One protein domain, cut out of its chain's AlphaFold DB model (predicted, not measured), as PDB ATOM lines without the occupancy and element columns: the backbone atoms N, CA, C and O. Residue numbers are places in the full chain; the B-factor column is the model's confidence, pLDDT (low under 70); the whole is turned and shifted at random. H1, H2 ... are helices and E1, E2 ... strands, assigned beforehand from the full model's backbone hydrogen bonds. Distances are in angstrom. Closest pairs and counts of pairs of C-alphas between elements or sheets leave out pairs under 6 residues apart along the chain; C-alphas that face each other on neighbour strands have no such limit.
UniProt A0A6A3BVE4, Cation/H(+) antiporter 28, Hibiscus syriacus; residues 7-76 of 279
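AT A GLANCE: This is residues 7 to 76 of the 279 residues of the protein "Cation/H(+) antiporter 28" of Hibiscus syriacus (UniProt A0A6A3BVE4). This is an open, loose arrangement: a small hairpin of two short strands, E1 and E2, at one end of the long helix H1, and a long link, residues 47 to 63, that folds back from the far end of H1 toward the hairpin's end. The short helix H2 follows that link and is separate from the other three elements. The printed part has 70 residues, with two named strands and two named helices in the order E1, E2, H1, H2. The two-strand sheet has the order E1 - E2 and is antiparallel, and the class is mostly helix. The whole is loose, with a radius of gyration of the C-alphas of 14.7 A, and its C-alphas span 39 by 29 by 26 A.

HOW THE PARTS SIT: Begin with the sheet, where E1, residues 12 to 14, and E2, residues 21 to 23, form a hairpin through a short link of 6 residues. They are antiparallel, with 144 degrees between their directions. Look at C-alphas 14 and 21, which face each other at 4.6 A, and at N 22 and O 13, which are within hydrogen-bond range at 2.7 A; N 13 and O 22 are 3.0 A apart. A tight link of 2 residues joins E2 to H1, residues 26 to 46. The closest C-alphas of these two elements are those of Val 23 and Ile 29, 7.3 A apart. E1 and H1 are apart. A long link of 17 residues leads from H1 to H2, residues 64 to 74, and H2 is apart from H1, E1 and E2. In H1 and H2 every O i to N i+4 pair is within hydrogen-bond range.

IN THESE COORDINATES: Find C-alpha 12 of E1 at (-26.021, -46.949, -1.583); the strand runs 6.9 A to C-alpha 14. E2 runs 6.7 A from Met 21 to Val 23. Find C-alpha 26 at (-31.043, -39.794, -8.970); from there H1 runs 30.4 A to C-alpha 46 at (-9.928, -25.788, -25.824). H2 runs 15.2 A from Met 64 to C-alpha 74 at (-3.346, -44.199, -5.752).

THE WHOLE: The two C-alphas farthest apart in the domain are those of Lys 7 and Thr 48, at 40.9 A. The printed part has no cut. The one long link is residues 47 to 63, with no named element. Residues 60 to 66 stand free; of these, 64 to 66 belong to H2. The mean pLDDT of the printed part is 76.2. Look for values under 70 at residues 8 to 9, 15 to 21, 59, 61 to 66 and 69.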
ATOM      1  N   LYS A   7     -31.157 -40.787   4.501       71.38
ATOM      2  CA  LYS A   7     -31.932 -41.059   3.282       71.38
ATOM      3  C   LYS A   7     -31.038 -41.410   2.093       71.38
ATOM      4  O   LYS A   7     -31.351 -42.348   1.372       71.38
ATOM      5  N   LEU A   8     -29.933 -40.687   1.910       68.88
ATOM      6  CA  LEU A   8     -28.964 -40.948   0.843       68.88
ATOM      7  C   LEU A   8     -28.181 -42.237   1.103       68.88
ATOM      8  O   LEU A   8     -27.999 -43.037   0.188       68.88
ATOM      9  N   ALA A   9     -27.784 -42.489   2.351       68.31
ATOM     10  CA  ALA A   9     -27.092 -43.714   2.743       68.31
ATOM     11  C   ALA A   9     -27.923 -44.971   2.427       68.31
ATOM     12  O   ALA A   9     -27.373 -45.972   1.974       68.31
ATOM     13  N   ALA A  10     -29.252 -44.901   2.572       74.25
ATOM     14  CA  ALA A  10     -30.166 -45.992   2.227       74.25
ATOM     15  C   ALA A  10     -30.229 -46.316   0.719       74.25
ATOM     16  O   ALA A  10     -30.759 -47.361   0.341       74.25
ATOM     17  N   THR A  11     -29.701 -45.442  -0.143       75.94
ATOM     18  CA  THR A  11     -29.642 -45.651  -1.601       75.94
ATOM     19  C   THR A  11     -28.300 -46.211  -2.081       75.94
ATOM     20  O   THR A  11     -28.160 -46.528  -3.258       75.94
ATOM     21  N   LEU A  12     -27.305 -46.366  -1.202       74.75
ATOM     22  CA  LEU A  12     -26.021 -46.949  -1.583       74.75
ATOM     23  C   LEU A  12     -26.173 -48.451  -1.848       74.75
ATOM     24  O   LEU A  12     -26.736 -49.185  -1.034       74.75
ATOM     25  N   LYS A  13     -25.639 -48.925  -2.975       76.56
ATOM     26  CA  LYS A  13     -25.581 -50.356  -3.305       76.56
ATOM     27  C   LYS A  13     -24.142 -50.798  -3.485       76.56
ATOM     28  O   LYS A  13     -23.344 -50.066  -4.051       76.56
ATOM     29  N   GLN A  14     -23.814 -51.997  -3.021       70.31
ATOM     30  CA  GLN A  14     -22.519 -52.601  -3.317       70.31
ATOM     31  C   GLN A  14     -22.521 -53.071  -4.774       70.31
ATOM     32  O   GLN A  14     -23.470 -53.735  -5.206       70.31
ATOM     33  N   ASP A  15     -21.499 -52.684  -5.531       65.56
ATOM     34  CA  ASP A  15     -21.336 -53.137  -6.906       65.56
ATOM     35  C   ASP A  15     -21.034 -54.640  -6.928       65.56
ATOM     36  O   ASP A  15     -20.231 -55.151  -6.145       65.56
ATOM     37  N   GLN A  16     -21.699 -55.390  -7.804       48.09
ATOM     38  CA  GLN A  16     -21.532 -56.841  -7.833       48.09
ATOM     39  C   GLN A  16     -20.191 -57.196  -8.486       48.09
ATOM     40  O   GLN A  16     -20.090 -57.286  -9.705       48.09
ATOM     41  N   GLY A  17     -19.171 -57.437  -7.658       56.28
ATOM     42  CA  GLY A  17     -17.847 -57.895  -8.098       56.28
ATOM     43  C   GLY A  17     -16.689 -56.958  -7.754       56.28
ATOM     44  O   GLY A  17     -15.543 -57.307  -8.031       56.28
ATOM     45  N   THR A  18     -16.955 -55.815  -7.118       54.88
ATOM     46  CA  THR A  18     -15.937 -54.944  -6.510       54.88
ATOM     47  C   THR A  18     -16.368 -54.569  -5.090       54.88
ATOM     48  O   THR A  18     -17.547 -54.656  -4.759       54.88
ATOM     49  N   ASP A  19     -15.442 -54.152  -4.222       56.25
ATOM     50  CA  ASP A  19     -15.798 -53.665  -2.872       56.25
ATOM     51  C   ASP A  19     -16.319 -52.209  -2.894       56.25
ATOM     52  O   ASP A  19     -16.401 -51.529  -1.872       56.25
ATOM     53  N   ASN A  20     -16.671 -51.704  -4.083       60.69
ATOM     54  CA  ASN A  20     -17.080 -50.324  -4.287       60.69
ATOM     55  C   ASN A  20     -18.576 -50.142  -4.004       60.69
ATOM     56  O   ASN A  20     -19.425 -50.929  -4.429       60.69
ATOM     57  N   MET A  21     -18.906 -49.045  -3.322       67.94
ATOM     58  CA  MET A  21     -20.286 -48.594  -3.148       67.94
ATOM     59  C   MET A  21     -20.691 -47.656  -4.288       67.94
ATOM     60  O   MET A  21     -19.993 -46.691  -4.595       67.94
ATOM     61  N   VAL A  22     -21.850 -47.916  -4.882       73.44
ATOM     62  CA  VAL A  22     -22.461 -47.129  -5.954       73.44
ATOM     63  C   VAL A  22     -23.580 -46.278  -5.373       73.44
ATOM     64  O   VAL A  22     -24.485 -46.782  -4.703       73.44
ATOM     65  N   VAL A  23     -23.528 -44.978  -5.659       77.44
ATOM     66  CA  VAL A  23     -24.613 -44.042  -5.357       77.44
ATOM     67  C   VAL A  23     -25.720 -44.236  -6.388       77.44
ATOM     68  O   VAL A  23     -25.470 -44.059  -7.577       77.44
ATOM     69  N   THR A  24     -26.932 -44.595  -5.950       79.62
ATOM     70  CA  THR A  24     -28.091 -44.734  -6.855       79.62
ATOM     71  C   THR A  24     -29.125 -43.623  -6.706       79.62
ATOM     72  O   THR A  24     -30.202 -43.725  -7.289       79.62
ATOM     73  N   ASP A  25     -28.847 -42.601  -5.895       82.38
ATOM     74  CA  ASP A  25     -29.726 -41.441  -5.766       82.38
ATOM     75  C   ASP A  25     -29.702 -40.609  -7.055       82.38
ATOM     76  O   ASP A  25     -28.652 -40.122  -7.474       82.38
ATOM     77  N   GLU A  26     -30.872 -40.454  -7.672       81.69
ATOM     78  CA  GLU A  26     -31.043 -39.794  -8.970       81.69
ATOM     79  C   GLU A  26     -30.572 -38.332  -8.934       81.69
ATOM     80  O   GLU A  26     -29.869 -37.890  -9.837       81.69
ATOM     81  N   SER A  27     -30.827 -37.608  -7.836       76.69
ATOM     82  CA  SER A  27     -30.418 -36.203  -7.710       76.69
ATOM     83  C   SER A  27     -28.898 -36.035  -7.626       76.69
ATOM     84  O   SER A  27     -28.334 -35.080  -8.167       76.69
ATOM     85  N   VAL A  28     -28.215 -36.974  -6.965       77.62
ATOM     86  CA  VAL A  28     -26.752 -36.974  -6.864       77.62
ATOM     87  C   VAL A  28     -26.117 -37.393  -8.187       77.62
ATOM     88  O   VAL A  28     -25.132 -36.779  -8.600       77.62
ATOM     89  N   ILE A  29     -26.692 -38.388  -8.869       81.88
ATOM     90  CA  ILE A  29     -26.253 -38.816 -10.203       81.88
ATOM     91  C   ILE A  29     -26.359 -37.652 -11.192       81.88
ATOM     92  O   ILE A  29     -25.366 -37.325 -11.842       81.88
ATOM     93  N   ASP A  30     -27.506 -36.976 -11.245       81.88
ATOM     94  CA  ASP A  30     -27.733 -35.843 -12.145       81.88
ATOM     95  C   ASP A  30     -26.751 -34.697 -11.878       81.88
ATOM     96  O   ASP A  30     -26.180 -34.116 -12.805       81.88
ATOM     97  N   MET A  31     -26.492 -34.389 -10.603       79.25
ATOM     98  CA  MET A  31     -25.516 -33.370 -10.215       79.25
ATOM     99  C   MET A  31     -24.101 -33.735 -10.672       79.25
ATOM    100  O   MET A  31     -23.385 -32.895 -11.223       79.25
ATOM    101  N   MET A  32     -23.687 -34.982 -10.441       81.81
ATOM    102  CA  MET A  32     -22.380 -35.476 -10.866       81.81
ATOM    103  C   MET A  32     -22.232 -35.414 -12.385       81.81
ATOM    104  O   MET A  32     -21.189 -34.973 -12.882       81.81
ATOM    105  N   GLU A  33     -23.277 -35.801 -13.117       86.19
ATOM    106  CA  GLU A  33     -23.289 -35.788 -14.574       86.19
ATOM    107  C   GLU A  33     -23.186 -34.380 -15.136       86.19
ATOM    108  O   GLU A  33     -22.330 -34.113 -15.981       86.19
ATOM    109  N   HIS A  34     -23.939 -33.441 -14.566       83.88
ATOM    110  CA  HIS A  34     -23.855 -32.041 -14.951       83.88
ATOM    111  C   HIS A  34     -22.440 -31.465 -14.767       83.88
ATOM    112  O   HIS A  34     -21.931 -30.781 -15.660       83.88
ATOM    113  N   ILE A  35     -21.764 -31.780 -13.656       81.06
ATOM    114  CA  ILE A  35     -20.386 -31.329 -13.409       81.06
ATOM    115  C   ILE A  35     -19.437 -31.863 -14.488       81.06
ATOM    116  O   ILE A  35     -18.647 -31.105 -15.050       81.06
ATOM    117  N   THR A  36     -19.506 -33.150 -14.818       87.25
ATOM    118  CA  THR A  36     -18.605 -33.726 -15.831       87.25
ATOM    119  C   THR A  36     -18.902 -33.239 -17.223       87.25
ATOM    120  O   THR A  36     -17.958 -32.973 -17.956       87.25
ATOM    121  N   GLN A  37     -20.172 -33.051 -17.573       88.38
ATOM    122  CA  GLN A  37     -20.534 -32.465 -18.856       88.38
ATOM    123  C   GLN A  37     -19.910 -31.068 -19.013       88.38
ATOM    124  O   GLN A  37     -19.426 -30.728 -20.093       88.38
ATOM    125  N   ALA A  38     -19.863 -30.273 -17.935       84.56
ATOM    126  CA  ALA A  38     -19.232 -28.955 -17.948       84.56
ATOM    127  C   ALA A  38     -17.718 -29.033 -18.225       84.56
ATOM    128  O   ALA A  38     -17.216 -28.308 -19.086       84.56
ATOM    129  N   PHE A  39     -16.996 -29.939 -17.553       85.12
ATOM    130  CA  PHE A  39     -15.567 -30.158 -17.813       85.12
ATOM    131  C   PHE A  39     -15.311 -30.727 -19.211       85.12
ATOM    132  O   PHE A  39     -14.414 -30.255 -19.907       85.12
ATOM    133  N   GLN A  40     -16.123 -31.686 -19.655       90.31
ATOM    134  CA  GLN A  40     -15.994 -32.282 -20.981       90.31
ATOM    135  C   GLN A  40     -16.200 -31.232 -22.078       90.31
ATOM    136  O   GLN A  40     -15.397 -31.146 -22.997       90.31
ATOM    137  N   SER A  41     -17.199 -30.356 -21.934       89.19
ATOM    138  CA  SER A  41     -17.440 -29.282 -22.902       89.19
ATOM    139  C   SER A  41     -16.272 -28.296 -23.010       89.19
ATOM    140  O   SER A  41     -16.018 -27.776 -24.097       89.19
ATOM    141  N   TYR A  42     -15.562 -28.026 -21.908       84.06
ATOM    142  CA  TYR A  42     -14.328 -27.238 -21.947       84.06
ATOM    143  C   TYR A  42     -13.224 -27.976 -22.712       84.06
ATOM    144  O   TYR A  42     -12.567 -27.384 -23.569       84.06
ATOM    145  N   ILE A  43     -13.054 -29.273 -22.444       89.06
ATOM    146  CA  ILE A  43     -12.026 -30.089 -23.096       89.06
ATOM    147  C   ILE A  43     -12.260 -30.169 -24.605       89.06
ATOM    148  O   ILE A  43     -11.322 -29.960 -25.373       89.06
ATOM    149  N   ASP A  44     -13.508 -30.376 -25.023       88.06
ATOM    150  CA  ASP A  44     -13.891 -30.471 -26.433       88.06
ATOM    151  C   ASP A  44     -13.631 -29.169 -27.210       88.06
ATOM    152  O   ASP A  44     -13.441 -29.201 -28.426       88.06
ATOM    153  N   LYS A  45     -13.640 -28.017 -26.524       83.25
ATOM    154  CA  LYS A  45     -13.406 -26.701 -27.135       83.25
ATOM    155  C   LYS A  45     -11.930 -26.325 -27.168       83.25
ATOM    156  O   LYS A  45     -11.430 -25.982 -28.231       83.25
ATOM    157  N   ASP A  46     -11.253 -26.394 -26.020       80.50
ATOM    158  CA  ASP A  46      -9.928 -25.788 -25.824       80.50
ATOM    159  C   ASP A  46      -8.936 -26.692 -25.057       80.50
ATOM    160  O   ASP A  46      -7.812 -26.287 -24.763       80.50
ATOM    161  N   GLY A  47      -9.298 -27.935 -24.724       76.88
ATOM    162  CA  GLY A  47      -8.515 -28.801 -23.830       76.88
ATOM    163  C   GLY A  47      -7.474 -29.688 -24.500       76.88
ATOM    164  O   GLY A  47      -7.295 -30.831 -24.079       76.88
ATOM    165  N   THR A  48      -6.777 -29.207 -25.532       80.81
ATOM    166  CA  THR A  48      -5.717 -30.007 -26.171       80.81
ATOM    167  C   THR A  48      -4.666 -30.412 -25.129       80.81
ATOM    168  O   THR A  48      -4.042 -29.557 -24.506       80.81
ATOM    169  N   GLY A  49      -4.471 -31.721 -24.940       77.38
ATOM    170  CA  GLY A  49      -3.540 -32.275 -23.948       77.38
ATOM    171  C   GLY A  49      -4.120 -32.489 -22.544       77.38
ATOM    172  O   GLY A  49      -3.365 -32.829 -21.638       77.38
ATOM    173  N   ILE A  50      -5.431 -32.314 -22.349       83.81
ATOM    174  CA  ILE A  50      -6.117 -32.562 -21.074       83.81
ATOM    175  C   ILE A  50      -6.880 -33.891 -21.144       83.81
ATOM    176  O   ILE A  50      -7.700 -34.100 -22.035       83.81
ATOM    177  N   THR A  51      -6.652 -34.769 -20.168       84.12
ATOM    178  CA  THR A  51      -7.442 -35.986 -19.931       84.12
ATOM    179  C   THR A  51      -8.308 -35.816 -18.689       84.12
ATOM    180  O   THR A  51      -7.830 -35.385 -17.641       84.12
ATOM    181  N   LEU A  52      -9.589 -36.172 -18.796       85.62
ATOM    182  CA  LEU A  52     -10.534 -36.144 -17.683       85.62
ATOM    183  C   LEU A  52     -10.756 -37.557 -17.150       85.62
ATOM    184  O   LEU A  52     -11.119 -38.458 -17.900       85.62
ATOM    185  N   SER A  53     -10.579 -37.726 -15.843       84.44
ATOM    186  CA  SER A  53     -10.979 -38.926 -15.110       84.44
ATOM    187  C   SER A  53     -11.822 -38.510 -13.910       84.44
ATOM    188  O   SER A  53     -11.519 -37.513 -13.252       84.44
ATOM    189  N   ARG A  54     -12.900 -39.251 -13.642       84.19
ATOM    190  CA  ARG A  54     -13.796 -39.021 -12.502       84.19
ATOM    191  C   ARG A  54     -13.596 -40.150 -11.492       84.19
ATOM    192  O   ARG A  54     -13.622 -41.320 -11.862       84.19
ATOM    193  N   SER A  55     -13.450 -39.801 -10.216       81.38
ATOM    194  CA  SER A  55     -13.354 -40.763  -9.113       81.38
ATOM    195  C   SER A  55     -14.216 -40.318  -7.934       81.38
ATOM    196  O   SER A  55     -14.478 -39.126  -7.758       81.38
ATOM    197  N   HIS A  56     -14.666 -41.283  -7.134       78.25
ATOM    198  CA  HIS A  56     -15.518 -41.060  -5.968       78.25
ATOM    199  C   HIS A  56     -14.912 -41.737  -4.749       78.25
ATOM    200  O   HIS A  56     -14.396 -42.846  -4.855       78.25
ATOM    201  N   VAL A  57     -15.010 -41.079  -3.596       77.56
ATOM    202  CA  VAL A  57     -14.597 -41.637  -2.310       77.56
ATOM    203  C   VAL A  57     -15.697 -41.406  -1.282       77.56
ATOM    204  O   VAL A  57     -16.264 -40.314  -1.196       77.56
ATOM    205  N   LEU A  58     -16.025 -42.457  -0.535       81.19
ATOM    206  CA  LEU A  58     -16.966 -42.414   0.574       81.19
ATOM    207  C   LEU A  58     -16.156 -42.283   1.861       81.19
ATOM    208  O   LEU A  58     -15.327 -43.141   2.142       81.19
ATOM    209  N   SER A  59     -16.391 -41.231   2.639       69.62
ATOM    210  CA  SER A  59     -15.648 -41.012   3.876       69.62
ATOM    211  C   SER A  59     -16.524 -40.419   4.969       69.62
ATOM    212  O   SER A  59     -17.497 -39.708   4.703       69.62
ATOM    213  N   THR A  60     -16.151 -40.690   6.218       74.00
ATOM    214  CA  THR A  60     -16.658 -39.918   7.357       74.00
ATOM    215  C   THR A  60     -16.034 -38.527   7.345       74.00
ATOM    216  O   THR A  60     -14.922 -38.340   6.857       74.00
ATOM    217  N   PHE A  61     -16.705 -37.540   7.939       60.06
ATOM    218  CA  PHE A  61     -16.181 -36.172   7.958       60.06
ATOM    219  C   PHE A  61     -14.751 -36.086   8.530       60.06
ATOM    220  O   PHE A  61     -13.894 -35.428   7.951       60.06
ATOM    221  N   ASN A  62     -14.469 -36.830   9.604       54.97
ATOM    222  CA  ASN A  62     -13.152 -36.844  10.249       54.97
ATOM    223  C   ASN A  62     -12.086 -37.630   9.460       54.97
ATOM    224  O   ASN A  62     -10.897 -37.404   9.663       54.97
ATOM    225  N   GLY A  63     -12.490 -38.563   8.590       67.69
ATOM    226  CA  GLY A  63     -11.582 -39.362   7.755       67.69
ATOM    227  C   GLY A  63     -11.301 -38.753   6.379       67.69
ATOM    228  O   GLY A  63     -10.357 -39.160   5.710       67.69
ATOM    229  N   MET A  64     -12.081 -37.748   5.973       68.31
ATOM    230  CA  MET A  64     -12.140 -37.274   4.589       68.31
ATOM    231  C   MET A  64     -10.801 -36.798   4.035       68.31
ATOM    232  O   MET A  64     -10.467 -37.112   2.897       68.31
ATOM    233  N   ALA A  65     -10.024 -36.059   4.827       60.31
ATOM    234  CA  ALA A  65      -8.715 -35.575   4.394       60.31
ATOM    235  C   ALA A  65      -7.750 -36.735   4.100       60.31
ATOM    236  O   ALA A  65      -7.039 -36.717   3.094       60.31
ATOM    237  N   LYS A  66      -7.769 -37.769   4.949       69.94
ATOM    238  CA  LYS A  66      -6.942 -38.963   4.777       69.94
ATOM    239  C   LYS A  66      -7.370 -39.747   3.540       69.94
ATOM    240  O   LYS A  66      -6.521 -40.074   2.724       69.94
ATOM    241  N   ASP A  67      -8.668 -39.975   3.372       76.62
ATOM    242  CA  ASP A  67      -9.186 -40.768   2.252       76.62
ATOM    243  C   ASP A  67      -8.976 -40.061   0.901       76.62
ATOM    244  O   ASP A  67      -8.621 -40.707  -0.083       76.62
ATOM    245  N   LEU A  68      -9.114 -38.728   0.851       75.25
ATOM    246  CA  LEU A  68      -8.762 -37.938  -0.335       75.25
ATOM    247  C   LEU A  68      -7.264 -37.999  -0.646       75.25
ATOM    248  O   LEU A  68      -6.898 -38.102  -1.814       75.25
ATOM    249  N   SER A  69      -6.411 -37.953   0.378       68.06
ATOM    250  CA  SER A  69      -4.957 -38.051   0.202       68.06
ATOM    251  C   SER A  69      -4.549 -39.439  -0.292       68.06
ATOM    252  O   SER A  69      -3.761 -39.545  -1.223       68.06
ATOM    253  N   SER A  70      -5.138 -40.505   0.258       76.12
ATOM    254  CA  SER A  70      -4.896 -41.875  -0.204       76.12
ATOM    255  C   SER A  70      -5.364 -42.086  -1.643       76.12
ATOM    256  O   SER A  70      -4.606 -42.609  -2.452       76.12
ATOM    257  N   LEU A  71      -6.557 -41.599  -2.005       81.50
ATOM    258  CA  LEU A  71      -7.023 -41.668  -3.391       81.50
ATOM    259  C   LEU A  71      -6.108 -40.878  -4.341       81.50
ATOM    260  O   LEU A  71      -5.843 -41.318  -5.457       81.50
ATOM    261  N   ALA A  72      -5.623 -39.710  -3.914       76.75
ATOM    262  CA  ALA A  72      -4.674 -38.925  -4.692       76.75
ATOM    263  C   ALA A  72      -3.339 -39.663  -4.888       76.75
ATOM    264  O   ALA A  72      -2.813 -39.647  -5.999       76.75
ATOM    265  N   GLU A  73      -2.827 -40.347  -3.860       71.88
ATOM    266  CA  GLU A  73      -1.650 -41.217  -3.982       71.88
ATOM    267  C   GLU A  73      -1.883 -42.356  -4.984       71.88
ATOM    268  O   GLU A  73      -1.057 -42.555  -5.876       71.88
ATOM    269  N   ASP A  74      -3.011 -43.064  -4.880       81.94
ATOM    270  CA  ASP A  74      -3.346 -44.199  -5.752       81.94
ATOM    271  C   ASP A  74      -3.476 -43.779  -7.223       81.94
ATOM    272  O   ASP A  74      -3.094 -44.513  -8.137       81.94
ATOM    273  N   LEU A  75      -3.989 -42.570  -7.459       80.38
ATOM    274  CA  LEU A  75      -4.143 -41.981  -8.788       80.38
ATOM    275  C   LEU A  75      -2.901 -41.212  -9.263       80.38
ATOM    276  O   LEU A  75      -2.932 -40.635 -10.351       80.38
ATOM    277  N   MET A  76      -1.819 -41.190  -8.474       78.81
ATOM    278  CA  MET A  76      -0.601 -40.414  -8.740       78.81
ATOM    279  C   MET A  76      -0.891 -38.930  -9.037       78.81
ATOM    280  O   MET A  76      -0.278 -38.306  -9.908       78.81
TER     281      MET A  76